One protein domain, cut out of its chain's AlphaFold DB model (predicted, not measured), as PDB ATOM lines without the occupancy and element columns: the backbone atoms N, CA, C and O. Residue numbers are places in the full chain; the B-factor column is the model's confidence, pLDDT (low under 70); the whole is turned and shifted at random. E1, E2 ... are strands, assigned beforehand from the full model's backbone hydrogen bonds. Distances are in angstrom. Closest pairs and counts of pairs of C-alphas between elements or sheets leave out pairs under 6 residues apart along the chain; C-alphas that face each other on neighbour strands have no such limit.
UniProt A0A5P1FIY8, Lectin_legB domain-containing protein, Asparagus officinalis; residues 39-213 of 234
ATOM      1  N   LEU A  39     -34.047 -45.389 -15.240       96.75
ATOM      2  CA  LEU A  39     -34.637 -44.080 -15.476       96.75
ATOM      3  C   LEU A  39     -36.002 -44.233 -16.148       96.75
ATOM      4  O   LEU A  39     -36.197 -45.147 -16.956       96.75
ATOM      5  N   ASP A  40     -36.925 -43.341 -15.824       94.62
ATOM      6  CA  ASP A  40     -38.195 -43.162 -16.521       94.62
ATOM      7  C   ASP A  40     -38.596 -41.671 -16.548       94.62
ATOM      8  O   ASP A  40     -37.899 -40.796 -16.023       94.62
ATOM      9  N   GLY A  41     -39.704 -41.371 -17.232       94.69
ATOM     10  CA  GLY A  41     -40.131 -39.993 -17.459       94.69
ATOM     11  C   GLY A  41     -39.096 -39.215 -18.273       94.69
ATOM     12  O   GLY A  41     -38.636 -39.698 -19.308       94.69
ATOM     13  N   VAL A  42     -38.748 -38.010 -17.817       96.25
ATOM     14  CA  VAL A  42     -37.710 -37.170 -18.450       96.25
ATOM     15  C   VAL A  42     -36.329 -37.307 -17.820       96.25
ATOM     16  O   VAL A  42     -35.416 -36.606 -18.252       96.25
ATOM     17  N   ALA A  43     -36.157 -38.176 -16.820       97.19
ATOM     18  CA  ALA A  43     -34.882 -38.290 -16.130       97.19
ATOM     19  C   ALA A  43     -33.787 -38.787 -17.085       97.19
ATOM     20  O   ALA A  43     -33.963 -39.784 -17.792       97.19
ATOM     21  N   PHE A  44     -32.634 -38.122 -17.082       96.31
ATOM     22  CA  PHE A  44     -31.479 -38.530 -17.877       96.31
ATOM     23  C   PHE A  44     -30.163 -38.226 -17.161       96.31
ATOM     24  O   PHE A  44     -30.107 -37.479 -16.186       96.31
ATOM     25  N   ILE A  45     -29.090 -38.851 -17.642       97.44
ATOM     26  CA  ILE A  45     -27.734 -38.609 -17.155       97.44
ATOM     27  C   ILE A  45     -27.025 -37.712 -18.165       97.44
ATOM     28  O   ILE A  45     -26.940 -38.049 -19.349       97.44
ATOM     29  N   THR A  46     -26.543 -36.562 -17.706       95.69
ATOM     30  CA  THR A  46     -25.832 -35.588 -18.533       95.69
ATOM     31  C   THR A  46     -24.468 -36.128 -18.971       95.69
ATOM     32  O   THR A  46     -23.918 -37.065 -18.387       95.69
ATOM     33  N   SER A  47     -23.870 -35.515 -19.997       95.06
ATOM     34  CA  SER A  47     -22.548 -35.922 -20.495       95.06
ATOM     35  C   SER A  47     -21.422 -35.764 -19.465       95.06
ATOM     36  O   SER A  47     -20.424 -36.474 -19.544       95.06
ATOM     37  N   ASP A  48     -21.572 -34.846 -18.509       94.38
ATOM     38  CA  ASP A  48     -20.663 -34.635 -17.375       94.38
ATOM     39  C   ASP A  48     -21.029 -35.478 -16.135       94.38
ATOM     40  O   ASP A  48     -20.380 -35.367 -15.096       94.38
ATOM     41  N   GLY A  49     -22.013 -36.375 -16.253       95.56
ATOM     42  CA  GLY A  49     -22.307 -37.397 -15.251       95.56
ATOM     43  C   GLY A  49     -23.212 -36.943 -14.109       95.56
ATOM     44  O   GLY A  49     -23.163 -37.541 -13.032       95.56
ATOM     45  N   LEU A  50     -24.041 -35.921 -14.309       96.44
ATOM     46  CA  LEU A  50     -25.089 -35.526 -13.369       96.44
ATOM     47  C   LEU A  50     -26.385 -36.276 -13.678       96.44
ATOM     48  O   LEU A  50     -26.708 -36.524 -14.835       96.44
ATOM     49  N   LEU A  51     -27.134 -36.633 -12.637       97.88
ATOM     50  CA  LEU A  51     -28.498 -37.126 -12.787       97.88
ATOM     51  C   LEU A  51     -29.450 -35.929 -12.797       97.88
ATOM     52  O   LEU A  51     -29.659 -35.296 -11.762       97.88
ATOM     53  N   GLU A  52     -30.037 -35.648 -13.954       97.31
ATOM     54  CA  GLU A  52     -31.077 -34.639 -14.118       97.31
ATOM     55  C   GLU A  52     -32.442 -35.333 -14.049       97.31
ATOM     56  O   GLU A  52     -32.785 -36.128 -14.924       97.31
ATOM     57  N   LEU A  53     -33.211 -35.090 -12.979       96.81
ATOM     58  CA  LEU A  53     -34.542 -35.695 -12.800       96.81
ATOM     59  C   LEU A  53     -35.602 -35.023 -13.677       96.81
ATOM     60  O   LEU A  53     -36.494 -35.692 -14.196       96.81
ATOM     61  N   THR A  54     -35.506 -33.706 -13.830       94.31
ATOM     62  CA  THR A  54     -36.406 -32.872 -14.626       94.31
ATOM     63  C   THR A  54     -35.631 -31.723 -15.256       94.31
ATOM     64  O   THR A  54     -34.599 -31.300 -14.741       94.31
ATOM     65  N   ASN A  55     -36.165 -31.208 -16.361       88.25
ATOM     66  CA  ASN A  55     -35.670 -30.009 -17.024       88.25
ATOM     67  C   ASN A  55     -36.685 -28.860 -16.882       88.25
ATOM     68  O   ASN A  55     -37.714 -28.994 -16.220       88.25
ATOM     69  N   ALA A  56     -36.422 -27.743 -17.554       85.31
ATOM     70  CA  ALA A  56     -37.283 -26.561 -17.601       85.31
ATOM     71  C   ALA A  56     -38.699 -26.772 -18.181       85.31
ATOM     72  O   ALA A  56     -39.554 -25.883 -18.120       85.31
ATOM     73  N   THR A  57     -38.968 -27.927 -18.790       87.06
ATOM     74  CA  THR A  57     -40.270 -28.204 -19.397       87.06
ATOM     75  C   THR A  57     -41.326 -28.342 -18.308       87.06
ATOM     76  O   THR A  57     -41.205 -29.131 -17.372       87.06
ATOM     77  N   ARG A  58     -42.411 -27.582 -18.456       87.62
ATOM     78  CA  ARG A  58     -43.516 -27.568 -17.494       87.62
ATOM     79  C   ARG A  58     -44.220 -28.922 -17.435       87.62
ATOM     80  O   ARG A  58     -44.388 -29.577 -18.457       87.62
ATOM     81  N   GLN A  59     -44.714 -29.267 -16.244       88.94
ATOM     82  CA  GLN A  59     -45.547 -30.452 -16.000       88.94
ATOM     83  C   GLN A  59     -44.881 -31.779 -16.400       88.94
ATOM     84  O   GLN A  59     -45.554 -32.712 -16.834       88.94
ATOM     85  N   MET A  60     -43.566 -31.881 -16.218       92.69
ATOM     86  CA  MET A  60     -42.838 -33.136 -16.391       92.69
ATOM     87  C   MET A  60     -42.546 -33.803 -15.045       92.69
ATOM     88  O   MET A  60     -42.545 -33.164 -13.993       92.69
ATOM     89  N   GLN A  61     -42.286 -35.105 -15.105       95.00
ATOM     90  CA  GLN A  61     -41.785 -35.911 -13.999       95.00
ATOM     91  C   GLN A  61     -40.691 -36.838 -14.525       95.00
ATOM     92  O   GLN A  61     -40.728 -37.244 -15.692       95.00
ATOM     93  N   GLY A  62     -39.748 -37.196 -13.669       96.88
ATOM     94  CA  GLY A  62     -38.741 -38.197 -13.974       96.88
ATOM     95  C   GLY A  62     -38.283 -38.879 -12.701       96.88
ATOM     96  O   GLY A  62     -38.215 -38.254 -11.639       96.88
ATOM     97  N   HIS A  63     -37.977 -40.165 -12.810       97.94
ATOM     98  CA  HIS A  63     -37.531 -40.964 -11.683       97.94
ATOM     99  C   HIS A  63     -36.260 -41.721 -12.031       97.94
ATOM    100  O   HIS A  63     -35.965 -42.038 -13.183       97.94
ATOM    101  N   ALA A  64     -35.495 -42.033 -10.991       97.56
ATOM    102  CA  ALA A  64     -34.284 -42.819 -11.099       97.56
ATOM    103  C   ALA A  64     -34.232 -43.820  -9.948       97.56
ATOM    104  O   ALA A  64     -34.145 -43.450  -8.778       97.56
ATOM    105  N   PHE A  65     -34.278 -45.105 -10.281       97.12
ATOM    106  CA  PHE A  65     -34.273 -46.181  -9.298       97.12
ATOM    107  C   PHE A  65     -33.023 -47.045  -9.409       97.12
ATOM    108  O   PHE A  65     -32.543 -47.352 -10.504       97.12
ATOM    109  N   HIS A  66     -32.552 -47.530  -8.259       95.12
ATOM    110  CA  HIS A  66     -31.567 -48.603  -8.220       95.12
ATOM    111  C   HIS A  66     -32.104 -49.832  -8.990       95.12
ATOM    112  O   HIS A  66     -33.284 -50.177  -8.851       95.12
ATOM    113  N   PRO A  67     -31.283 -50.505  -9.821       92.88
ATOM    114  CA  PRO A  67     -31.769 -51.556 -10.716       92.88
ATOM    115  C   PRO A  67     -32.262 -52.795  -9.967       92.88
ATOM    116  O   PRO A  67     -33.196 -53.457 -10.424       92.88
ATOM    117  N   ASN A  68     -31.652 -53.085  -8.816       92.06
ATOM    118  CA  ASN A  68     -31.978 -54.239  -7.988       92.06
ATOM    119  C   ASN A  68     -32.834 -53.813  -6.784       92.06
ATOM    120  O   ASN A  68     -32.478 -52.832  -6.125       92.06
ATOM    121  N   PRO A  69     -33.923 -54.538  -6.465       91.69
ATOM    122  CA  PRO A  69     -34.700 -54.296  -5.254       91.69
ATOM    123  C   PRO A  69     -33.855 -54.473  -3.989       91.69
ATOM    124  O   PRO A  69     -33.146 -55.469  -3.861       91.69
ATOM    125  N   LEU A  70     -33.993 -53.541  -3.045       91.56
ATOM    126  CA  LEU A  70     -33.338 -53.602  -1.739       91.56
ATOM    127  C   LEU A  70     -34.257 -54.265  -0.706       91.56
ATOM    128  O   LEU A  70     -35.481 -54.097  -0.728       91.56
ATOM    129  N   LYS A  71     -33.672 -55.011   0.233       90.31
ATOM    130  CA  LYS A  71     -34.417 -55.669   1.316       90.31
ATOM    131  C   LYS A  71     -34.469 -54.778   2.552       90.31
ATOM    132  O   LYS A  71     -33.445 -54.495   3.157       90.31
ATOM    133  N   PHE A  72     -35.679 -54.436   2.991       89.25
ATOM    134  CA  PHE A  72     -35.918 -53.688   4.238       89.25
ATOM    135  C   PHE A  72     -36.444 -54.563   5.389       89.25
ATOM    136  O   PHE A  72     -36.657 -54.092   6.506       89.25
ATOM    137  N   LYS A  73     -36.651 -55.857   5.127       89.25
ATOM    138  CA  LYS A  73     -37.032 -56.872   6.113       89.25
ATOM    139  C   LYS A  73     -36.128 -58.087   5.957       89.25
ATOM    140  O   LYS A  73     -35.852 -58.529   4.843       89.25
ATOM    141  N   SER A  74     -35.680 -58.632   7.077       88.69
ATOM    142  CA  SER A  74     -34.974 -59.912   7.113       88.69
ATOM    143  C   SER A  74     -35.938 -61.087   6.879       88.69
ATOM    144  O   SER A  74     -37.147 -60.935   7.077       88.69
ATOM    145  N   PRO A  75     -35.424 -62.287   6.552       88.31
ATOM    146  CA  PRO A  75     -36.245 -63.497   6.458       88.31
ATOM    147  C   PRO A  75     -37.018 -63.833   7.742       88.31
ATOM    148  O   PRO A  75     -38.058 -64.476   7.679       88.31
ATOM    149  N   THR A  76     -36.539 -63.381   8.907       90.00
ATOM    150  CA  THR A  76     -37.202 -63.581  10.207       90.00
ATOM    151  C   THR A  76     -38.232 -62.494  10.532       90.00
ATOM    152  O   THR A  76     -38.792 -62.480  11.624       90.00
ATOM    153  N   GLY A  77     -38.480 -61.556   9.612       87.25
ATOM    154  CA  GLY A  77     -39.431 -60.457   9.791       87.25
ATOM    155  C   GLY A  77     -38.877 -59.246  10.548       87.25
ATOM    156  O   GLY A  77     -39.586 -58.251  10.687       87.25
ATOM    157  N   LYS A  78     -37.612 -59.278  10.997       89.94
ATOM    158  CA  LYS A  78     -36.945 -58.102  11.585       89.94
ATOM    159  C   LYS A  78     -36.832 -56.985  10.546       89.94
ATOM    160  O   LYS A  78     -36.346 -57.241   9.442       89.94
ATOM    161  N   ILE A  79     -37.241 -55.772  10.916       90.38
ATOM    162  CA  ILE A  79     -37.058 -54.561  10.109       90.38
ATOM    163  C   ILE A  79     -35.571 -54.190  10.084       90.38
ATOM    164  O   ILE A  79     -34.914 -54.176  11.126       90.38
ATOM    165  N   LEU A  80     -35.038 -53.920   8.896       92.06
ATOM    166  CA  LEU A  80     -33.633 -53.574   8.697       92.06
ATOM    167  C   LEU A  80     -33.441 -52.055   8.733       92.06
ATOM    168  O   LEU A  80     -34.266 -51.301   8.218       92.06
ATOM    169  N   SER A  81     -32.341 -51.620   9.342       93.06
ATOM    170  CA  SER A  81     -31.894 -50.229   9.294       93.06
ATOM    171  C   SER A  81     -31.296 -49.907   7.926       93.06
ATOM    172  O   SER A  81     -30.674 -50.771   7.306       93.06
ATOM    173  N   PHE A  82     -31.429 -48.662   7.479       94.00
ATOM    174  CA  PHE A  82     -30.736 -48.160   6.295       94.00
ATOM    175  C   PHE A  82     -30.269 -46.725   6.521       94.00
ATOM    176  O   PHE A  82     -30.800 -46.008   7.365       94.00
ATOM    177  N   SER A  83     -29.273 -46.304   5.753       95.50
ATOM    178  CA  SER A  83     -28.861 -44.909   5.667       95.50
ATOM    179  C   SER A  83     -28.629 -44.574   4.204       95.50
ATOM    180  O   SER A  83     -28.115 -45.401   3.449       95.50
ATOM    181  N   THR A  84     -29.037 -43.380   3.798       96.00
ATOM    182  CA  THR A  84     -28.704 -42.818   2.493       96.00
ATOM    183  C   THR A  84     -28.306 -41.360   2.649       96.00
ATOM    184  O   THR A  84     -28.777 -40.650   3.542       96.00
ATOM    185  N   THR A  85     -27.426 -40.908   1.768       97.06
ATOM    186  CA  THR A  85     -27.096 -39.499   1.617       97.06
ATOM    187  C   THR A  85     -26.878 -39.187   0.155       97.06
ATOM    188  O   THR A  85     -26.344 -40.008  -0.590       97.06
ATOM    189  N   PHE A  86     -27.298 -38.000  -0.252       97.44
ATOM    190  CA  PHE A  86     -27.090 -37.518  -1.604       97.44
ATOM    191  C   PHE A  86     -26.944 -36.003  -1.600       97.44
ATOM    192  O   PHE A  86     -27.438 -35.308  -0.707       97.44
ATOM    193  N   VAL A  87     -26.232 -35.517  -2.610       98.12
ATOM    194  CA  VAL A  87     -26.101 -34.094  -2.908       98.12
ATOM    195  C   VAL A  87     -27.087 -33.756  -4.016       98.12
ATOM    196  O   VAL A  87     -27.210 -34.511  -4.978       98.12
ATOM    197  N   PHE A  88     -27.777 -32.633  -3.881       97.62
ATOM    198  CA  PHE A  88     -28.732 -32.140  -4.867       97.62
ATOM    199  C   PHE A  88     -28.610 -30.623  -5.025       97.62
ATOM    200  O   PHE A  88     -28.072 -29.934  -4.156       97.62
ATOM    201  N   ALA A  89     -29.136 -30.112  -6.130       96.19
ATOM    202  CA  ALA A  89     -29.398 -28.696  -6.341       96.19
ATOM    203  C   ALA A  89     -30.710 -28.573  -7.122       96.19
ATOM    204  O   ALA A  89     -30.936 -29.343  -8.054       96.19
ATOM    205  N   ILE A  90     -31.560 -27.621  -6.741       95.00
ATOM    206  CA  ILE A  90     -32.777 -27.287  -7.487       95.00
ATOM    207  C   ILE A  90     -32.531 -25.931  -8.135       95.00
ATOM    208  O   ILE A  90     -32.320 -24.931  -7.444       95.00
ATOM    209  N   LEU A  91     -32.497 -25.924  -9.465       91.06
ATOM    210  CA  LEU A  91     -32.354 -24.714 -10.257       91.06
ATOM    211  C   LEU A  91     -33.738 -24.268 -10.711       91.06
ATOM    212  O   LEU A  91     -34.487 -25.064 -11.274       91.06
ATOM    213  N   SER A  92     -34.049 -22.994 -10.494       82.88
ATOM    214  CA  SER A  92     -35.222 -22.370 -11.091       82.88
ATOM    215  C   SER A  92     -34.823 -21.463 -12.258       82.88
ATOM    216  O   SER A  92     -33.842 -20.725 -12.163       82.88
ATOM    217  N   GLU A  93     -35.601 -21.494 -13.344       75.94
ATOM    218  CA  GLU A  93     -35.451 -20.565 -14.473       75.94
ATOM    219  C   GLU A  93     -35.819 -19.124 -14.111       75.94
ATOM    220  O   GLU A  93     -35.255 -18.177 -14.660       75.94
ATOM    221  N   ILE A  94     -36.783 -18.949 -13.205       72.69
ATOM    222  CA  ILE A  94     -37.286 -17.645 -12.779       72.69
ATOM    223  C   ILE A  94     -36.982 -17.502 -11.293       72.69
ATOM    224  O   ILE A  94     -37.383 -18.343 -10.485       72.69
ATOM    225  N   SER A  95     -36.281 -16.425 -10.922       66.94
ATOM    226  CA  SER A  95     -36.025 -16.119  -9.515       66.94
ATOM    227  C   SER A  95     -37.345 -16.105  -8.745       66.94
ATOM    228  O   SER A  95     -38.300 -15.462  -9.178       66.94
ATOM    229  N   ASP A  96     -37.386 -16.818  -7.623       65.25
ATOM    230  CA  ASP A  96     -38.540 -16.904  -6.720       65.25
ATOM    231  C   ASP A  96     -39.780 -17.639  -7.271       65.25
ATOM    232  O   ASP A  96     -40.824 -17.640  -6.624       65.25
ATOM    233  N   LEU A  97     -39.688 -18.307  -8.428       68.12
ATOM    234  CA  LEU A  97     -40.773 -19.142  -8.953       68.12
ATOM    235  C   LEU A  97     -40.245 -20.506  -9.389       68.12
ATOM    236  O   LEU A  97     -39.636 -20.612 -10.443       68.12
ATOM    237  N   SER A  98     -40.481 -21.541  -8.586       73.19
ATOM    238  CA  SER A  98     -40.063 -22.925  -8.861       73.19
ATOM    239  C   SER A  98     -41.257 -23.820  -9.210       73.19
ATOM    240  O   SER A  98     -42.407 -23.385  -9.224       73.19
ATOM    241  N   GLY A  99     -40.985 -25.090  -9.491       74.88
ATOM    242  CA  GLY A  99     -41.959 -26.173  -9.458       74.88
ATOM    243  C   GLY A  99     -41.234 -27.519  -9.350       74.88
ATOM    244  O   GLY A  99     -40.159 -27.682  -9.907       74.88
ATOM    245  N   HIS A 100     -41.737 -28.553  -8.688       90.25
ATOM    246  CA  HIS A 100     -42.511 -28.525  -7.441       90.25
ATOM    247  C   HIS A 100     -41.682 -29.095  -6.284       90.25
ATOM    248  O   HIS A 100     -41.794 -28.620  -5.167       90.25
ATOM    249  N   GLY A 101     -40.758 -30.014  -6.559       95.12
ATOM    250  CA  GLY A 101     -39.827 -30.540  -5.572       95.12
ATOM    251  C   GLY A 101     -39.110 -31.771  -6.104       95.12
ATOM    252  O   GLY A 101     -39.283 -32.157  -7.263       95.12
ATOM    253  N   ILE A 102     -38.321 -32.403  -5.243       97.31
ATOM    254  CA  ILE A 102     -37.728 -33.726  -5.480       97.31
ATOM    255  C   ILE A 102     -37.945 -34.601  -4.247       97.31
ATOM    256  O   ILE A 102     -38.154 -34.085  -3.152       97.31
ATOM    257  N   ALA A 103     -37.846 -35.922  -4.388       98.00
ATOM    258  CA  ALA A 103     -37.992 -36.823  -3.253       98.00
ATOM    259  C   ALA A 103     -37.023 -38.008  -3.307       98.00
ATOM    260  O   ALA A 103     -36.759 -38.575  -4.369       98.00
ATOM    261  N   PHE A 104     -36.536 -38.428  -2.138       97.94
ATOM    262  CA  PHE A 104     -35.990 -39.774  -1.962       97.94
ATOM    263  C   PHE A 104     -37.144 -40.745  -1.737       97.94
ATOM    264  O   PHE A 104     -37.938 -40.530  -0.826       97.94
ATOM    265  N   VAL A 105     -37.217 -41.822  -2.522       97.00
ATOM    266  CA  VAL A 105     -38.378 -42.722  -2.545       97.00
ATOM    267  C   VAL A 105     -37.974 -44.162  -2.252       97.00
ATOM    268  O   VAL A 105     -37.033 -44.701  -2.835       97.00
ATOM    269  N   VAL A 106     -38.753 -44.820  -1.395       96.12
ATOM    270  CA  VAL A 106     -38.772 -46.275  -1.231       96.12
ATOM    271  C   VAL A 106     -40.158 -46.779  -1.614       96.12
ATOM    272  O   VAL A 106     -41.157 -46.421  -0.993       96.12
ATOM    273  N   SER A 107     -40.222 -47.641  -2.624       94.75
ATOM    274  CA  SER A 107     -41.474 -48.185  -3.151       94.75
ATOM    275  C   SER A 107     -41.353 -49.679  -3.452       94.75
ATOM    276  O   SER A 107     -40.270 -50.203  -3.719       94.75
ATOM    277  N   ARG A 108     -42.485 -50.396  -3.438       92.50
ATOM    278  CA  ARG A 108     -42.535 -51.816  -3.854       92.50
ATOM    279  C   ARG A 108     -42.303 -52.022  -5.348       92.50
ATOM    280  O   ARG A 108     -41.940 -53.118  -5.769       92.50
ATOM    281  N   THR A 109     -42.570 -50.998  -6.147       91.50
ATOM    282  CA  THR A 109     -42.476 -51.033  -7.602       91.50
ATOM    283  C   THR A 109     -41.866 -49.741  -8.115       91.50
ATOM    284  O   THR A 109     -42.087 -48.672  -7.553       91.50
ATOM    285  N   ARG A 110     -41.126 -49.850  -9.216       93.00
ATOM    286  CA  ARG A 110     -40.611 -48.702  -9.973       93.00
ATOM    287  C   ARG A 110     -41.641 -48.158 -10.966       93.00
ATOM    288  O   ARG A 110     -41.390 -47.160 -11.611       93.00
ATOM    289  N   ASN A 111     -42.778 -48.835 -11.142       92.75
ATOM    290  CA  ASN A 111     -43.815 -48.383 -12.062       92.75
ATOM    291  C   ASN A 111     -44.647 -47.267 -11.417       92.75
ATOM    292  O   ASN A 111     -45.608 -47.554 -10.704       92.75
ATOM    293  N   LEU A 112     -44.278 -46.020 -11.706       93.81
ATOM    294  CA  LEU A 112     -44.998 -44.805 -11.311       93.81
ATOM    295  C   LEU A 112     -45.692 -44.136 -12.511       93.81
ATOM    296  O   LEU A 112     -45.985 -42.948 -12.493       93.81
ATOM    297  N   SER A 113     -45.993 -44.899 -13.569       91.19
ATOM    298  CA  SER A 113     -46.549 -44.349 -14.818       91.19
ATOM    299  C   SER A 113     -47.930 -43.700 -14.674       91.19
ATOM    300  O   SER A 113     -48.314 -42.892 -15.512       91.19
ATOM    301  N   SER A 114     -48.679 -44.037 -13.620       94.12
ATOM    302  CA  SER A 114     -49.972 -43.422 -13.303       94.12
ATOM    303  C   SER A 114     -49.868 -42.204 -12.388       94.12
ATOM    304  O   SER A 114     -50.902 -41.606 -12.080       94.12
ATOM    305  N   ALA A 115     -48.669 -41.866 -11.907       96.81
ATOM    306  CA  ALA A 115     -48.454 -40.688 -11.088       96.81
ATOM    307  C   ALA A 115     -48.510 -39.414 -11.937       96.81
ATOM    308  O   ALA A 115     -48.222 -39.435 -13.137       96.81
ATOM    309  N   LEU A 116     -48.919 -38.322 -11.299       97.50
ATOM    310  CA  LEU A 116     -49.023 -37.011 -11.916       97.50
ATOM    311  C   LEU A 116     -47.771 -36.171 -11.615       97.50
ATOM    312  O   LEU A 116     -47.165 -36.323 -10.549       97.50
ATOM    313  N   PRO A 117     -47.411 -35.251 -12.525       95.81
ATOM    314  CA  PRO A 117     -46.368 -34.268 -12.276       95.81
ATOM    315  C   PRO A 117     -46.870 -33.203 -11.285       95.81
ATOM    316  O   PRO A 117     -47.929 -33.325 -10.662       95.81
ATOM    317  N   SER A 118     -46.125 -32.107 -11.185       94.31
ATOM    318  CA  SER A 118     -46.465 -30.964 -10.345       94.31
ATOM    319  C   SER A 118     -46.496 -31.309  -8.852       94.31
ATOM    320  O   SER A 118     -45.592 -31.997  -8.380       94.31
ATOM    321  N   GLN A 119     -47.502 -30.851  -8.103       94.94
ATOM    322  CA  GLN A 119     -47.584 -31.049  -6.654       94.94
ATOM    323  C   GLN A 119     -47.658 -32.528  -6.245       94.94
ATOM    324  O   GLN A 119     -47.501 -32.863  -5.083       94.94
ATOM    325  N   TYR A 120     -47.892 -33.438  -7.196       97.56
ATOM    326  CA  TYR A 120     -47.909 -34.873  -6.931       97.56
ATOM    327  C   TYR A 120     -46.521 -35.527  -6.887       97.56
ATOM    328  O   TYR A 120     -46.435 -36.733  -6.634       97.56
ATOM    329  N   LEU A 121     -45.455 -34.756  -7.154       97.06
ATOM    330  CA  LEU A 121     -44.041 -35.162  -7.129       97.06
ATOM    331  C   LEU A 121     -43.720 -36.410  -7.977       97.06
ATOM    332  O   LEU A 121     -42.709 -37.079  -7.768       97.06
ATOM    333  N   GLY A 122     -44.595 -36.770  -8.920       97.38
ATOM    334  CA  GLY A 122     -44.511 -38.031  -9.650       97.38
ATOM    335  C   GLY A 122     -44.682 -39.276  -8.771       97.38
ATOM    336  O   GLY A 122     -44.281 -40.360  -9.181       97.38
ATOM    337  N   LEU A 123     -45.261 -39.166  -7.574       97.44
ATOM    338  CA  LEU A 123     -45.444 -40.294  -6.646       97.44
ATOM    339  C   LEU A 123     -46.878 -40.820  -6.628       97.44
ATOM    340  O   LEU A 123     -47.109 -42.024  -6.491       97.44
ATOM    341  N   PHE A 124     -47.842 -39.915  -6.767       97.69
ATOM    342  CA  PHE A 124     -49.262 -40.205  -6.611       97.69
ATOM    343  C   PHE A 124     -50.082 -39.538  -7.713       97.69
ATOM    344  O   PHE A 124     -49.572 -38.833  -8.577       97.69
ATOM    345  N   ASN A 125     -51.383 -39.767  -7.690       97.62
ATOM    346  CA  ASN A 125     -52.367 -39.074  -8.500       97.62
ATOM    347  C   ASN A 125     -53.596 -38.741  -7.648       97.62
ATOM    348  O   ASN A 125     -53.674 -39.076  -6.463       97.62
ATOM    349  N   ILE A 126     -54.578 -38.093  -8.273       97.25
ATOM    350  CA  ILE A 126     -55.816 -37.659  -7.615       97.25
ATOM    351  C   ILE A 126     -56.536 -38.824  -6.911       97.25
ATOM    352  O   ILE A 126     -57.100 -38.625  -5.839       97.25
ATOM    353  N   SER A 127     -56.530 -40.029  -7.489       97.25
ATOM    354  CA  SER A 127     -57.318 -41.162  -6.986       97.25
ATOM    355  C   SER A 127     -56.573 -42.060  -5.997       97.25
ATOM    356  O   SER A 127     -57.226 -42.781  -5.241       97.25
ATOM    357  N   ASN A 128     -55.237 -42.040  -5.979       96.50
ATOM    358  CA  ASN A 128     -54.439 -42.897  -5.102       96.50
ATOM    359  C   ASN A 128     -53.691 -42.149  -3.986       96.50
ATOM    360  O   ASN A 128     -53.153 -42.823  -3.110       96.50
ATOM    361  N   ASN A 129     -53.660 -40.812  -3.958       97.56
ATOM    362  CA  ASN A 129     -53.063 -40.068  -2.845       97.56
ATOM    363  C   ASN A 129     -53.778 -40.414  -1.521       97.56
ATOM    364  O   ASN A 129     -54.984 -40.215  -1.389       97.56
ATOM    365  N   GLY A 130     -53.046 -40.960  -0.546       96.00
ATOM    366  CA  GLY A 130     -53.599 -41.456   0.720       96.00
ATOM    367  C   GLY A 130     -53.951 -42.945   0.732       96.00
ATOM    368  O   GLY A 130     -54.346 -43.474   1.774       96.00
ATOM    369  N   ASN A 131     -53.798 -43.658  -0.387       95.50
ATOM    370  CA  ASN A 131     -54.105 -45.083  -0.458       95.50
ATOM    371  C   ASN A 131     -52.989 -45.931   0.175       95.50
ATOM    372  O   ASN A 131     -51.890 -46.049  -0.365       95.50
ATOM    373  N   ALA A 132     -53.293 -46.602   1.288       91.94
ATOM    374  CA  ALA A 132     -52.343 -47.450   2.016       91.94
ATOM    375  C   ALA A 132     -51.733 -48.598   1.178       91.94
ATOM    376  O   ALA A 132     -50.661 -49.097   1.524       91.94
ATOM    377  N   SER A 133     -52.384 -48.991   0.078       92.25
ATOM    378  CA  SER A 133     -51.901 -50.016  -0.858       92.25
ATOM    379  C   SER A 133     -50.816 -49.519  -1.822       92.25
ATOM    380  O   SER A 133     -50.266 -50.325  -2.570       92.25
ATOM    381  N   ASN A 134     -50.483 -48.220  -1.825       93.12
ATOM    382  CA  ASN A 134     -49.381 -47.691  -2.638       93.12
ATOM    383  C   ASN A 134     -48.031 -48.274  -2.197       93.12
ATOM    384  O   ASN A 134     -47.177 -48.580  -3.026       93.12
ATOM    385  N   HIS A 135     -47.854 -48.461  -0.884       93.00
ATOM    386  CA  HIS A 135     -46.600 -48.885  -0.261       93.00
ATOM    387  C   HIS A 135     -45.407 -48.019  -0.695       93.00
ATOM    388  O   HIS A 135     -44.358 -48.537  -1.090       93.00
ATOM    389  N   VAL A 136     -45.610 -46.704  -0.626       95.44
ATOM    390  CA  VAL A 136     -44.626 -45.668  -0.945       95.44
ATOM    391  C   VAL A 136     -44.262 -44.928   0.334       95.44
ATOM    392  O   VAL A 136     -45.130 -44.463   1.074       95.44
ATOM    393  N   PHE A 137     -42.965 -44.824   0.573       95.94
ATOM    394  CA  PHE A 137     -42.359 -43.938   1.551       95.94
ATOM    395  C   PHE A 137     -41.516 -42.914   0.800       95.94
ATOM    396  O   PHE A 137     -40.776 -43.301  -0.111       95.94
ATOM    397  N   ALA A 138     -41.590 -41.646   1.195       97.50
ATOM    398  CA  ALA A 138     -40.720 -40.627   0.640       97.50
ATOM    399  C   ALA A 138     -40.237 -39.619   1.689       97.50
ATOM    400  O   ALA A 138     -40.891 -39.378   2.703       97.50
ATOM    401  N   VAL A 139     -39.057 -39.058   1.436       98.06
ATOM    402  CA  VAL A 139     -38.597 -37.815   2.061       98.06
ATOM    403  C   VAL A 139     -38.578 -36.768   0.961       98.06
ATOM    404  O   VAL A 139     -37.745 -36.856   0.055       98.06
ATOM    405  N   GLU A 140     -39.523 -35.839   1.017       97.88
ATOM    406  CA  GLU A 140     -39.708 -34.790   0.015       97.88
ATOM    407  C   GLU A 140     -38.918 -33.529   0.369       97.88
ATOM    408  O   GLU A 140     -38.688 -33.213   1.538       97.88
ATOM    409  N   LEU A 141     -38.486 -32.833  -0.674       97.94
ATOM    410  CA  LEU A 141     -37.907 -31.500  -0.658       97.94
ATOM    411  C   LEU A 141     -38.849 -30.635  -1.495       97.94
ATOM    412  O   LEU A 141     -38.686 -30.552  -2.717       97.94
ATOM    413  N   ASP A 142     -39.863 -30.079  -0.838       97.25
ATOM    414  CA  ASP A 142     -40.960 -29.362  -1.481       97.25
ATOM    415  C   ASP A 142     -40.655 -27.863  -1.571       97.25
ATOM    416  O   ASP A 142     -40.155 -27.238  -0.630       97.25
ATOM    417  N   THR A 143     -40.930 -27.308  -2.745       95.88
ATOM    418  CA  THR A 143     -40.652 -25.924  -3.130       95.88
ATOM    419  C   THR A 143     -41.920 -25.131  -3.454       95.88
ATOM    420  O   THR A 143     -41.824 -24.027  -3.994       95.88
ATOM    421  N   ILE A 144     -43.103 -25.696  -3.194       94.69
ATOM    422  CA  ILE A 144     -44.406 -25.086  -3.458       94.69
ATOM    423  C   ILE A 144     -45.342 -25.326  -2.277       94.69
ATOM    424  O   ILE A 144     -45.404 -26.404  -1.715       94.69
ATOM    425  N   LEU A 145     -46.110 -24.300  -1.908       96.00
ATOM    426  CA  LEU A 145     -47.159 -24.439  -0.906       96.00
ATOM    427  C   LEU A 145     -48.441 -24.983  -1.557       96.00
ATOM    428  O   LEU A 145     -49.218 -24.221  -2.141       96.00
ATOM    429  N   SER A 146     -48.700 -26.275  -1.405       96.75
ATOM    430  CA  SER A 146     -49.945 -26.939  -1.793       96.75
ATOM    431  C   SER A 146     -50.882 -27.095  -0.592       96.75
ATOM    432  O   SER A 146     -50.848 -28.054   0.179       96.75
ATOM    433  N   SER A 147     -51.802 -26.136  -0.442       96.56
ATOM    434  CA  SER A 147     -52.771 -26.114   0.669       96.56
ATOM    435  C   SER A 147     -53.633 -27.383   0.775       96.56
ATOM    436  O   SER A 147     -54.018 -27.783   1.872       96.56
ATOM    437  N   GLU A 148     -53.906 -28.060  -0.344       96.44
ATOM    438  CA  GLU A 148     -54.641 -29.325  -0.392       96.44
ATOM    439  C   GLU A 148     -53.908 -30.489   0.302       96.44
ATOM    440  O   GLU A 148     -54.553 -31.460   0.727       96.44
ATOM    441  N   PHE A 149     -52.584 -30.381   0.450       97.19
ATOM    442  CA  PHE A 149     -51.702 -31.357   1.097       97.19
ATOM    443  C   PHE A 149     -51.263 -30.942   2.506       97.19
ATOM    444  O   PHE A 149     -50.624 -31.720   3.207       97.19
ATOM    445  N   ASN A 150     -51.785 -29.816   3.005       96.94
ATOM    446  CA  ASN A 150     -51.472 -29.259   4.322       96.94
ATOM    447  C   ASN A 150     -49.986 -28.899   4.490       96.94
ATOM    448  O   ASN A 150     -49.441 -29.036   5.591       96.94
ATOM    449  N   ASP A 151     -49.358 -28.424   3.420       97.56
ATOM    450  CA  ASP A 151     -47.978 -27.962   3.461       97.56
ATOM    451  C   ASP A 151     -47.817 -26.815   4.458       97.56
ATOM    452  O   ASP A 151     -48.688 -25.953   4.613       97.56
ATOM    453  N   ILE A 152     -46.688 -26.821   5.164       97.06
ATOM    454  CA  ILE A 152     -46.392 -25.824   6.200       97.06
ATOM    455  C   ILE A 152     -45.792 -24.540   5.617       97.06
ATOM    456  O   ILE A 152     -45.923 -23.474   6.216       97.06
ATOM    457  N   SER A 153     -45.133 -24.651   4.464       96.12
ATOM    458  CA  SER A 153     -44.487 -23.571   3.723       96.12
ATOM    459  C   SER A 153     -44.185 -24.040   2.297       96.12
ATOM    460  O   SER A 153     -44.270 -25.227   1.989       96.12
ATOM    461  N   ASP A 154     -43.800 -23.111   1.430       95.12
ATOM    462  CA  ASP A 154     -43.306 -23.360   0.070       95.12
ATOM    463  C   ASP A 154     -41.819 -23.760   0.028       95.12
ATOM    464  O   ASP A 154     -41.176 -23.689  -1.014       95.12
ATOM    465  N   ASN A 155     -41.229 -24.132   1.165       96.44
ATOM    466  CA  ASN A 155     -39.817 -24.479   1.261       96.44
ATOM    467  C   ASN A 155     -39.592 -25.387   2.474       96.44
ATOM    468  O   ASN A 155     -39.099 -24.956   3.525       96.44
ATOM    469  N   HIS A 156     -39.967 -26.656   2.340       97.50
ATOM    470  CA  HIS A 156     -39.969 -27.589   3.459       97.50
ATOM    471  C   HIS A 156     -39.417 -28.968   3.102       97.50
ATOM    472  O   HIS A 156     -39.297 -29.362   1.944       97.50
ATOM    473  N   VAL A 157     -39.034 -29.698   4.148       98.06
ATOM    474  CA  VAL A 157     -38.719 -31.122   4.079       98.06
ATOM    475  C   VAL A 157     -39.863 -31.887   4.722       98.06
ATOM    476  O   VAL A 157     -40.230 -31.592   5.864       98.06
ATOM    477  N   GLY A 158     -40.400 -32.867   4.009       96.69
ATOM    478  CA  GLY A 158     -41.547 -33.659   4.437       96.69
ATOM    479  C   GLY A 158     -41.256 -35.156   4.514       96.69
ATOM    480  O   GLY A 158     -40.272 -35.654   3.960       96.69
ATOM    481  N   ILE A 159     -42.085 -35.884   5.263       97.19
ATOM    482  CA  ILE A 159     -42.022 -37.343   5.405       97.19
ATOM    483  C   ILE A 159     -43.369 -37.929   5.020       97.19
ATOM    484  O   ILE A 159     -44.317 -37.949   5.820       97.19
ATOM    485  N   ASP A 160     -43.385 -38.538   3.849       96.19
ATOM    486  CA  ASP A 160     -44.575 -39.060   3.212       96.19
ATOM    487  C   ASP A 160     -44.711 -40.558   3.403       96.19
ATOM    488  O   ASP A 160     -43.775 -41.344   3.222       96.19
ATOM    489  N   VAL A 161     -45.931 -40.970   3.737       95.81
ATOM    490  CA  VAL A 161     -46.302 -42.381   3.819       95.81
ATOM    491  C   VAL A 161     -47.614 -42.576   3.084       95.81
ATOM    492  O   VAL A 161     -48.690 -42.326   3.628       95.81
ATOM    493  N   ASN A 162     -47.518 -43.063   1.847       96.25
ATOM    494  CA  ASN A 162     -48.632 -43.287   0.922       96.25
ATOM    495  C   ASN A 162     -49.476 -42.044   0.582       96.25
ATOM    496  O   ASN A 162     -50.517 -42.185  -0.062       96.25
ATOM    497  N   SER A 163     -49.061 -40.858   1.020       96.69
ATOM    498  CA  SER A 163     -49.756 -39.596   0.810       96.69
ATOM    499  C   SER A 163     -48.770 -38.442   0.824       96.69
ATOM    500  O   SER A 163     -47.828 -38.514   1.606       96.69
ATOM    501  N   LEU A 164     -49.086 -37.394   0.058       97.44
ATOM    502  CA  LEU A 164     -48.424 -36.076   0.086       97.44
ATOM    503  C   LEU A 164     -48.819 -35.250   1.313       97.44
ATOM    504  O   LEU A 164     -48.272 -34.195   1.581       97.44
ATOM    505  N   LYS A 165     -49.810 -35.713   2.088       97.38
ATOM    506  CA  LYS A 165     -50.047 -35.163   3.421       97.38
ATOM    507  C   LYS A 165     -48.959 -35.672   4.348       97.38
ATOM    508  O   LYS A 165     -49.132 -36.710   5.002       97.38
ATOM    509  N   SER A 166     -47.870 -34.918   4.390       95.81
ATOM    510  CA  SER A 166     -46.674 -35.203   5.163       95.81
ATOM    511  C   SER A 166     -47.011 -35.589   6.608       95.81
ATOM    512  O   SER A 166     -47.713 -34.892   7.347       95.81
ATOM    513  N   SER A 167     -46.508 -36.741   7.051       94.19
ATOM    514  CA  SER A 167     -46.702 -37.234   8.423       94.19
ATOM    515  C   SER A 167     -45.918 -36.426   9.462       94.19
ATOM    516  O   SER A 167     -46.250 -36.446  10.651       94.19
ATOM    517  N   SER A 168     -44.866 -35.750   9.002       93.81
ATOM    518  CA  SER A 168     -44.027 -34.808   9.728       93.81
ATOM    519  C   SER A 168     -43.317 -33.942   8.695       93.81
ATOM    520  O   SER A 168     -42.711 -34.487   7.780       93.81
ATOM    521  N   SER A 169     -43.311 -32.631   8.899       95.31
ATOM    522  CA  SER A 169     -42.606 -31.674   8.047       95.31
ATOM    523  C   SER A 169     -41.893 -30.615   8.885       95.31
ATOM    524  O   SER A 169     -42.194 -30.429  10.070       95.31
ATOM    525  N   HIS A 170     -40.895 -29.968   8.293       96.19
ATOM    526  CA  HIS A 170     -40.178 -28.839   8.880       96.19
ATOM    527  C   HIS A 170     -39.628 -27.955   7.760       96.19
ATOM    528  O   HIS A 170     -39.224 -28.478   6.721       96.19
ATOM    529  N   ASP A 171     -39.575 -26.639   7.974       97.25
ATOM    530  CA  ASP A 171     -38.950 -25.720   7.017       97.25
ATOM    531  C   ASP A 171     -37.536 -26.190   6.666       97.25
ATOM    532  O   ASP A 171     -36.801 -26.691   7.532       97.25
ATOM    533  N   ALA A 172     -37.149 -26.026   5.401       97.25
ATOM    534  CA  ALA A 172     -35.839 -26.442   4.936       97.25
ATOM    535  C   ALA A 172     -34.748 -25.602   5.612       97.25
ATOM    536  O   ALA A 172     -34.712 -24.372   5.552       97.25
ATOM    537  N   GLY A 173     -33.835 -26.287   6.289       96.62
ATOM    538  CA  GLY A 173     -32.791 -25.648   7.067       96.62
ATOM    539  C   GLY A 173     -31.982 -26.652   7.865       96.62
ATOM    540  O   GLY A 173     -32.097 -27.861   7.678       96.62
ATOM    541  N   TYR A 174     -31.140 -26.147   8.758       96.00
ATOM    542  CA  TYR A 174     -30.313 -26.975   9.627       96.00
ATOM    543  C   TYR A 174     -29.983 -26.263  10.927       96.00
ATOM    544  O   TYR A 174     -29.924 -25.040  10.987       96.00
ATOM    545  N   TYR A 175     -29.734 -27.025  11.985       93.94
ATOM    546  CA  TYR A 175     -29.221 -26.465  13.228       93.94
ATOM    547  C   TYR A 175     -27.695 -26.461  13.185       93.94
ATOM    548  O   TYR A 175     -27.071 -27.500  12.972       93.94
ATOM    549  N   ASP A 176     -27.085 -25.298  13.394       92.75
ATOM    550  CA  ASP A 176     -25.631 -25.190  13.458       92.75
ATOM    551  C   ASP A 176     -25.086 -25.951  14.680       92.75
ATOM    552  O   ASP A 176     -25.521 -25.737  15.811       92.75
ATOM    553  N   ASN A 177     -24.109 -26.834  14.460       92.31
ATOM    554  CA  ASN A 177     -23.593 -27.732  15.499       92.31
ATOM    555  C   ASN A 177     -22.878 -27.008  16.653       92.31
ATOM    556  O   ASN A 177     -22.723 -27.595  17.722       92.31
ATOM    557  N   LYS A 178     -22.413 -25.769  16.449       92.56
ATOM    558  CA  LYS A 178     -21.690 -25.001  17.474       92.56
ATOM    559  C   LYS A 178     -22.634 -24.156  18.319       92.56
ATOM    560  O   LYS A 178     -22.457 -24.054  19.526       92.56
ATOM    561  N   THR A 179     -23.608 -23.526  17.673       94.00
ATOM    562  CA  THR A 179     -24.492 -22.528  18.285       94.00
ATOM    563  C   THR A 179     -25.877 -23.077  18.617       94.00
ATOM    564  O   THR A 179     -26.585 -22.487  19.425       94.00
ATOM    565  N   GLY A 180     -26.288 -24.184  17.994       91.69
ATOM    566  CA  GLY A 180     -27.635 -24.745  18.119       91.69
ATOM    567  C   GLY A 180     -28.726 -23.906  17.446       91.69
ATOM    568  O   GLY A 180     -29.906 -24.229  17.582       91.69
ATOM    569  N   VAL A 181     -28.356 -22.839  16.730       95.00
ATOM    570  CA  VAL A 181     -29.287 -21.928  16.053       95.00
ATOM    571  C   VAL A 181     -29.748 -22.542  14.735       95.00
ATOM    572  O   VAL A 181     -28.934 -23.068  13.975       95.00
ATOM    573  N   PHE A 182     -31.050 -22.451  14.455       95.31
ATOM    574  CA  PHE A 182     -31.609 -22.859  13.170       95.31
ATOM    575  C   PHE A 182     -31.190 -21.887  12.058       95.31
ATOM    576  O   PHE A 182     -31.254 -20.666  12.214       95.31
ATOM    577  N   LYS A 183     -30.732 -22.437  10.939       96.81
ATOM    578  CA  LYS A 183     -30.287 -21.739   9.738       96.81
ATOM    579  C   LYS A 183     -31.183 -22.167   8.584       96.81
ATOM    580  O   LYS A 183     -31.120 -23.319   8.159       96.81
ATOM    581  N   ASN A 184     -31.989 -21.234   8.088       96.94
ATOM    582  CA  ASN A 184     -32.850 -21.465   6.931       96.94
ATOM    583  C   ASN A 184     -32.011 -21.761   5.686       96.94
ATOM    584  O   ASN A 184     -30.935 -21.187   5.491       96.94
ATOM    585  N   LEU A 185     -32.536 -22.636   4.838       96.69
ATOM    586  CA  LEU A 185     -32.019 -22.928   3.511       96.69
ATOM    587  C   LEU A 185     -33.128 -22.699   2.497       96.69
ATOM    588  O   LEU A 185     -34.251 -23.134   2.710       96.69
ATOM    589  N   THR A 186     -32.798 -22.059   1.381       96.00
ATOM    590  CA  THR A 186     -33.708 -21.922   0.241       96.00
ATOM    591  C   THR A 186     -33.411 -23.043  -0.744       96.00
ATOM    592  O   THR A 186     -32.369 -23.013  -1.406       96.00
ATOM    593  N   LEU A 187     -34.295 -24.039  -0.840       96.06
ATOM    594  CA  LEU A 187     -34.097 -25.233  -1.675       96.06
ATOM    595  C   LEU A 187     -33.827 -24.874  -3.144       96.06
ATOM    596  O   LEU A 187     -32.968 -25.480  -3.778       96.06
ATOM    597  N   ILE A 188     -34.480 -23.821  -3.639       95.00
ATOM    598  CA  ILE A 188     -34.396 -23.330  -5.025       95.00
ATOM    599  C   ILE A 188     -33.220 -22.371  -5.275       95.00
ATOM    600  O   ILE A 188     -33.164 -21.696  -6.298       95.00
ATOM    601  N   SER A 189     -32.275 -22.269  -4.337       94.12
ATOM    602  CA  SER A 189     -31.135 -21.342  -4.440       94.12
ATOM    603  C   SER A 189     -30.122 -21.699  -5.535       94.12
ATOM    604  O   SER A 189     -29.154 -20.961  -5.731       94.12
ATOM    605  N   GLY A 190     -30.266 -22.859  -6.187       93.38
ATOM    606  CA  GLY A 190     -29.263 -23.429  -7.089       93.38
ATOM    607  C   GLY A 190     -27.960 -23.846  -6.394       93.38
ATOM    608  O   GLY A 190     -27.066 -24.385  -7.043       93.38
ATOM    609  N   GLN A 191     -27.826 -23.618  -5.082       95.62
ATOM    610  CA  GLN A 191     -26.646 -24.014  -4.326       95.62
ATOM    611  C   GLN A 191     -26.721 -25.502  -3.972       95.62
ATOM    612  O   GLN A 191     -27.768 -25.961  -3.513       95.62
ATOM    613  N   PRO A 192     -25.618 -26.258  -4.116       97.12
ATOM    614  CA  PRO A 192     -25.604 -27.656  -3.725       97.12
ATOM    615  C   PRO A 192     -25.850 -27.833  -2.224       97.12
ATOM    616  O   PRO A 192     -25.178 -27.234  -1.374       97.12
ATOM    617  N   MET A 193     -26.771 -28.731  -1.899       98.00
ATOM    618  CA  MET A 193     -27.110 -29.144  -0.541       98.00
ATOM    619  C   MET A 193     -26.966 -30.653  -0.404       98.00
ATOM    620  O   MET A 193     -26.995 -31.384  -1.390       98.00
ATOM    621  N   GLN A 194     -26.802 -31.128   0.825       97.88
ATOM    622  CA  GLN A 194     -26.678 -32.540   1.143       97.88
ATOM    623  C   GLN A 194     -27.773 -32.958   2.120       97.88
ATOM    624  O   GLN A 194     -27.933 -32.348   3.178       97.88
ATOM    625  N   LEU A 195     -28.509 -34.008   1.759       96.81
ATOM    626  CA  LEU A 195     -29.509 -34.645   2.610       96.81
ATOM    627  C   LEU A 195     -28.938 -35.945   3.181       96.81
ATOM    628  O   LEU A 195     -28.232 -36.683   2.487       96.81
ATOM    629  N   TRP A 196     -29.277 -36.256   4.428       97.19
ATOM    630  CA  TRP A 196     -29.098 -37.581   5.016       97.19
ATOM    631  C   TRP A 196     -30.431 -38.090   5.543       97.19
ATOM    632  O   TRP A 196     -31.146 -37.362   6.234       97.19
ATOM    633  N   VAL A 197     -30.708 -39.359   5.268       95.50
ATOM    634  CA  VAL A 197     -31.865 -40.090   5.774       95.50
ATOM    635  C   VAL A 197     -31.343 -41.345   6.454       95.50
ATOM    636  O   VAL A 197     -30.868 -42.261   5.782       95.50
ATOM    637  N   ASP A 198     -31.421 -41.391   7.782       94.25
ATOM    638  CA  ASP A 198     -31.088 -42.584   8.559       94.25
ATOM    639  C   ASP A 198     -32.352 -43.175   9.152       94.25
ATOM    640  O   ASP A 198     -33.080 -42.519   9.897       94.25
ATOM    641  N   PHE A 199     -32.582 -44.444   8.872       92.69
ATOM    642  CA  PHE A 199     -33.661 -45.201   9.462       92.69
ATOM    643  C   PHE A 199     -33.096 -46.296  10.358       92.69
ATOM    644  O   PHE A 199     -32.353 -47.170   9.902       92.69
ATOM    645  N   LYS A 200     -33.479 -46.276  11.634       91.38
ATOM    646  CA  LYS A 200     -33.141 -47.320  12.598       91.38
ATOM    647  C   LYS A 200     -34.319 -48.281  12.747       91.38
ATOM    648  O   LYS A 200     -35.378 -47.921  13.265       91.38
ATOM    649  N   GLY A 201     -34.140 -49.507  12.254       89.38
ATOM    650  CA  GLY A 201     -35.211 -50.497  12.138       89.38
ATOM    651  C   GLY A 201     -35.721 -51.050  13.468       89.38
ATOM    652  O   GLY A 201     -36.901 -51.381  13.565       89.38
ATOM    653  N   GLU A 202     -34.872 -51.133  14.494       87.94
ATOM    654  CA  GLU A 202     -35.274 -51.627  15.819       87.94
ATOM    655  C   GLU A 202     -36.134 -50.604  16.566       87.94
ATOM    656  O   GLU A 202     -37.159 -50.956  17.151       87.94
ATOM    657  N   GLU A 203     -35.761 -49.329  16.491       88.88
ATOM    658  CA  GLU A 203     -36.451 -48.220  17.148       88.88
ATOM    659  C   GLU A 203     -37.609 -47.651  16.317       88.88
ATOM    660  O   GLU A 203     -38.395 -46.853  16.833       88.88
ATOM    661  N   MET A 204     -37.738 -48.064  15.048       86.44
ATOM    662  CA  MET A 204     -38.653 -47.465  14.065       86.44
ATOM    663  C   MET A 204     -38.485 -45.941  14.005       86.44
ATOM    664  O   MET A 204     -39.459 -45.186  14.013       86.44
ATOM    665  N   GLU A 205     -37.231 -45.496  13.989       88.62
ATOM    666  CA  GLU A 205     -36.854 -44.089  14.071       88.62
ATOM    667  C   GLU A 205     -36.259 -43.639  12.739       88.62
ATOM    668  O   GLU A 205     -35.245 -44.175  12.294       88.62
ATOM    669  N   LEU A 206     -36.898 -42.653  12.110       90.69
ATOM    670  CA  LEU A 206     -36.388 -41.985  10.920       90.69
ATOM    671  C   LEU A 206     -35.818 -40.619  11.295       90.69
ATOM    672  O   LEU A 206     -36.529 -39.778  11.853       90.69
ATOM    673  N   ASN A 207     -34.572 -40.391  10.912       92.19
ATOM    674  CA  ASN A 207     -33.818 -39.180  11.173       92.19
ATOM    675  C   ASN A 207     -33.428 -38.543   9.844       92.19
ATOM    676  O   ASN A 207     -32.728 -39.154   9.037       92.19
ATOM    677  N   VAL A 208     -33.890 -37.314   9.632       94.56
ATOM    678  CA  VAL A 208     -33.589 -36.530   8.437       94.56
ATOM    679  C   VAL A 208     -32.768 -35.316   8.849       94.56
ATOM    680  O   VAL A 208     -33.080 -34.626   9.826       94.56
ATOM    681  N   THR A 209     -31.692 -35.066   8.112       94.94
ATOM    682  CA  THR A 209     -30.852 -33.870   8.268       94.94
ATOM    683  C   THR A 209     -30.500 -33.327   6.895       94.94
ATOM    684  O   THR A 209     -30.325 -34.097   5.955       94.94
ATOM    685  N   LEU A 210     -30.389 -32.008   6.797       96.38
ATOM    686  CA  LEU A 210     -30.073 -31.266   5.583       96.38
ATOM    687  C   LEU A 210     -28.964 -30.269   5.923       96.38
ATOM    688  O   LEU A 210     -28.927 -29.785   7.049       96.38
ATOM    689  N   SER A 211     -28.059 -29.955   5.002       96.69
ATOM    690  CA  SER A 211     -27.131 -28.822   5.139       96.69
ATOM    691  C   SER A 211     -26.583 -28.400   3.774       96.69
ATOM    692  O   SER A 211     -26.681 -29.169   2.818       96.69
ATOM    693  N   PRO A 212     -25.922 -27.234   3.652       97.50
ATOM    694  CA  PRO A 212     -25.044 -26.975   2.515       97.50
ATOM    695  C   PRO A 212     -23.963 -28.056   2.399       97.50
ATOM    696  O   PRO A 212     -23.576 -28.668   3.405       97.50
ATOM    697  N   ILE A 213     -23.439 -28.272   1.192       94.06
ATOM    698  CA  ILE A 213     -22.286 -29.164   1.009       94.06
ATOM    699  C   ILE A 213     -21.063 -28.667   1.794       94.06
ATOM    700  O   ILE A 213     -20.919 -27.476   2.071       94.06
TER     701      ILE A 213
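What this domain is: This is residues 39 to 213 of the 234 residues of the protein "Lectin_legB domain-containing protein" of Asparagus officinalis (UniProt A0A5P1FIY8). Little of the printed part is regular structure: two sheets, E4-E5-E6-E7 and E3-E10-E11, stand face to face as a loose sandwich, with hairpin E1-E2 beyond E4 and hairpin E8-E9 beside E11. The 175 printed residues have eleven strands, E1 to E11 in chain order, holding 59 residues: all strand, each sheet antiparallel. The whole is compact, radius of gyration of the C-alphas 16.2 A, spanning 51 by 43 by 38 A.

How they stand to each other: E4 (101 to 107), E5 (136 to 142), E6 (156 to 161) and E7 (169 to 171) form a meander, each strand the antiparallel neighbour of the one before; within hydrogen-bond range are N 104 and O 139, 3.0 A, N 140 and O 158, 3.0 A, and N 157 and O 170, 2.9 A. Inner strand E10 (193 to 200) neighbours E3 (82 to 88), N 84 to O 197 2.9 A, and E11 (205 to 212), N 196 to O 209 2.8 A. E6 and E11 are near each other, with 6 C-alpha pairs within 10 A. Hairpin E1 (39 to 41) and E2 (62 to 65) has N 40 to O 63 at 3.1 A; E2 and E4 are near each other, with 11 such pairs. Hairpin E8 (173 to 175) and E9 (182 to 184) has N 174 to O 183 at 2.9 A; the closest C-alphas of E8 and E11, Tyr 174 and Ser 211, are 5.8 A apart.

Where its parts are: E1 begins at C-alpha 39 (-34.637, -44.080, -15.476). E11, 23.8 A long, ends at C-alpha 212 (-25.044, -26.975, 2.515); E10 is 23.2 A long.

The domain as a whole: The farthest C-alphas, Thr 76 and Ser 95, are 51.4 A apart. The printed part has no cut; the links from E1 through E6 are long. Residues 95 to 97 have pLDDT under 70.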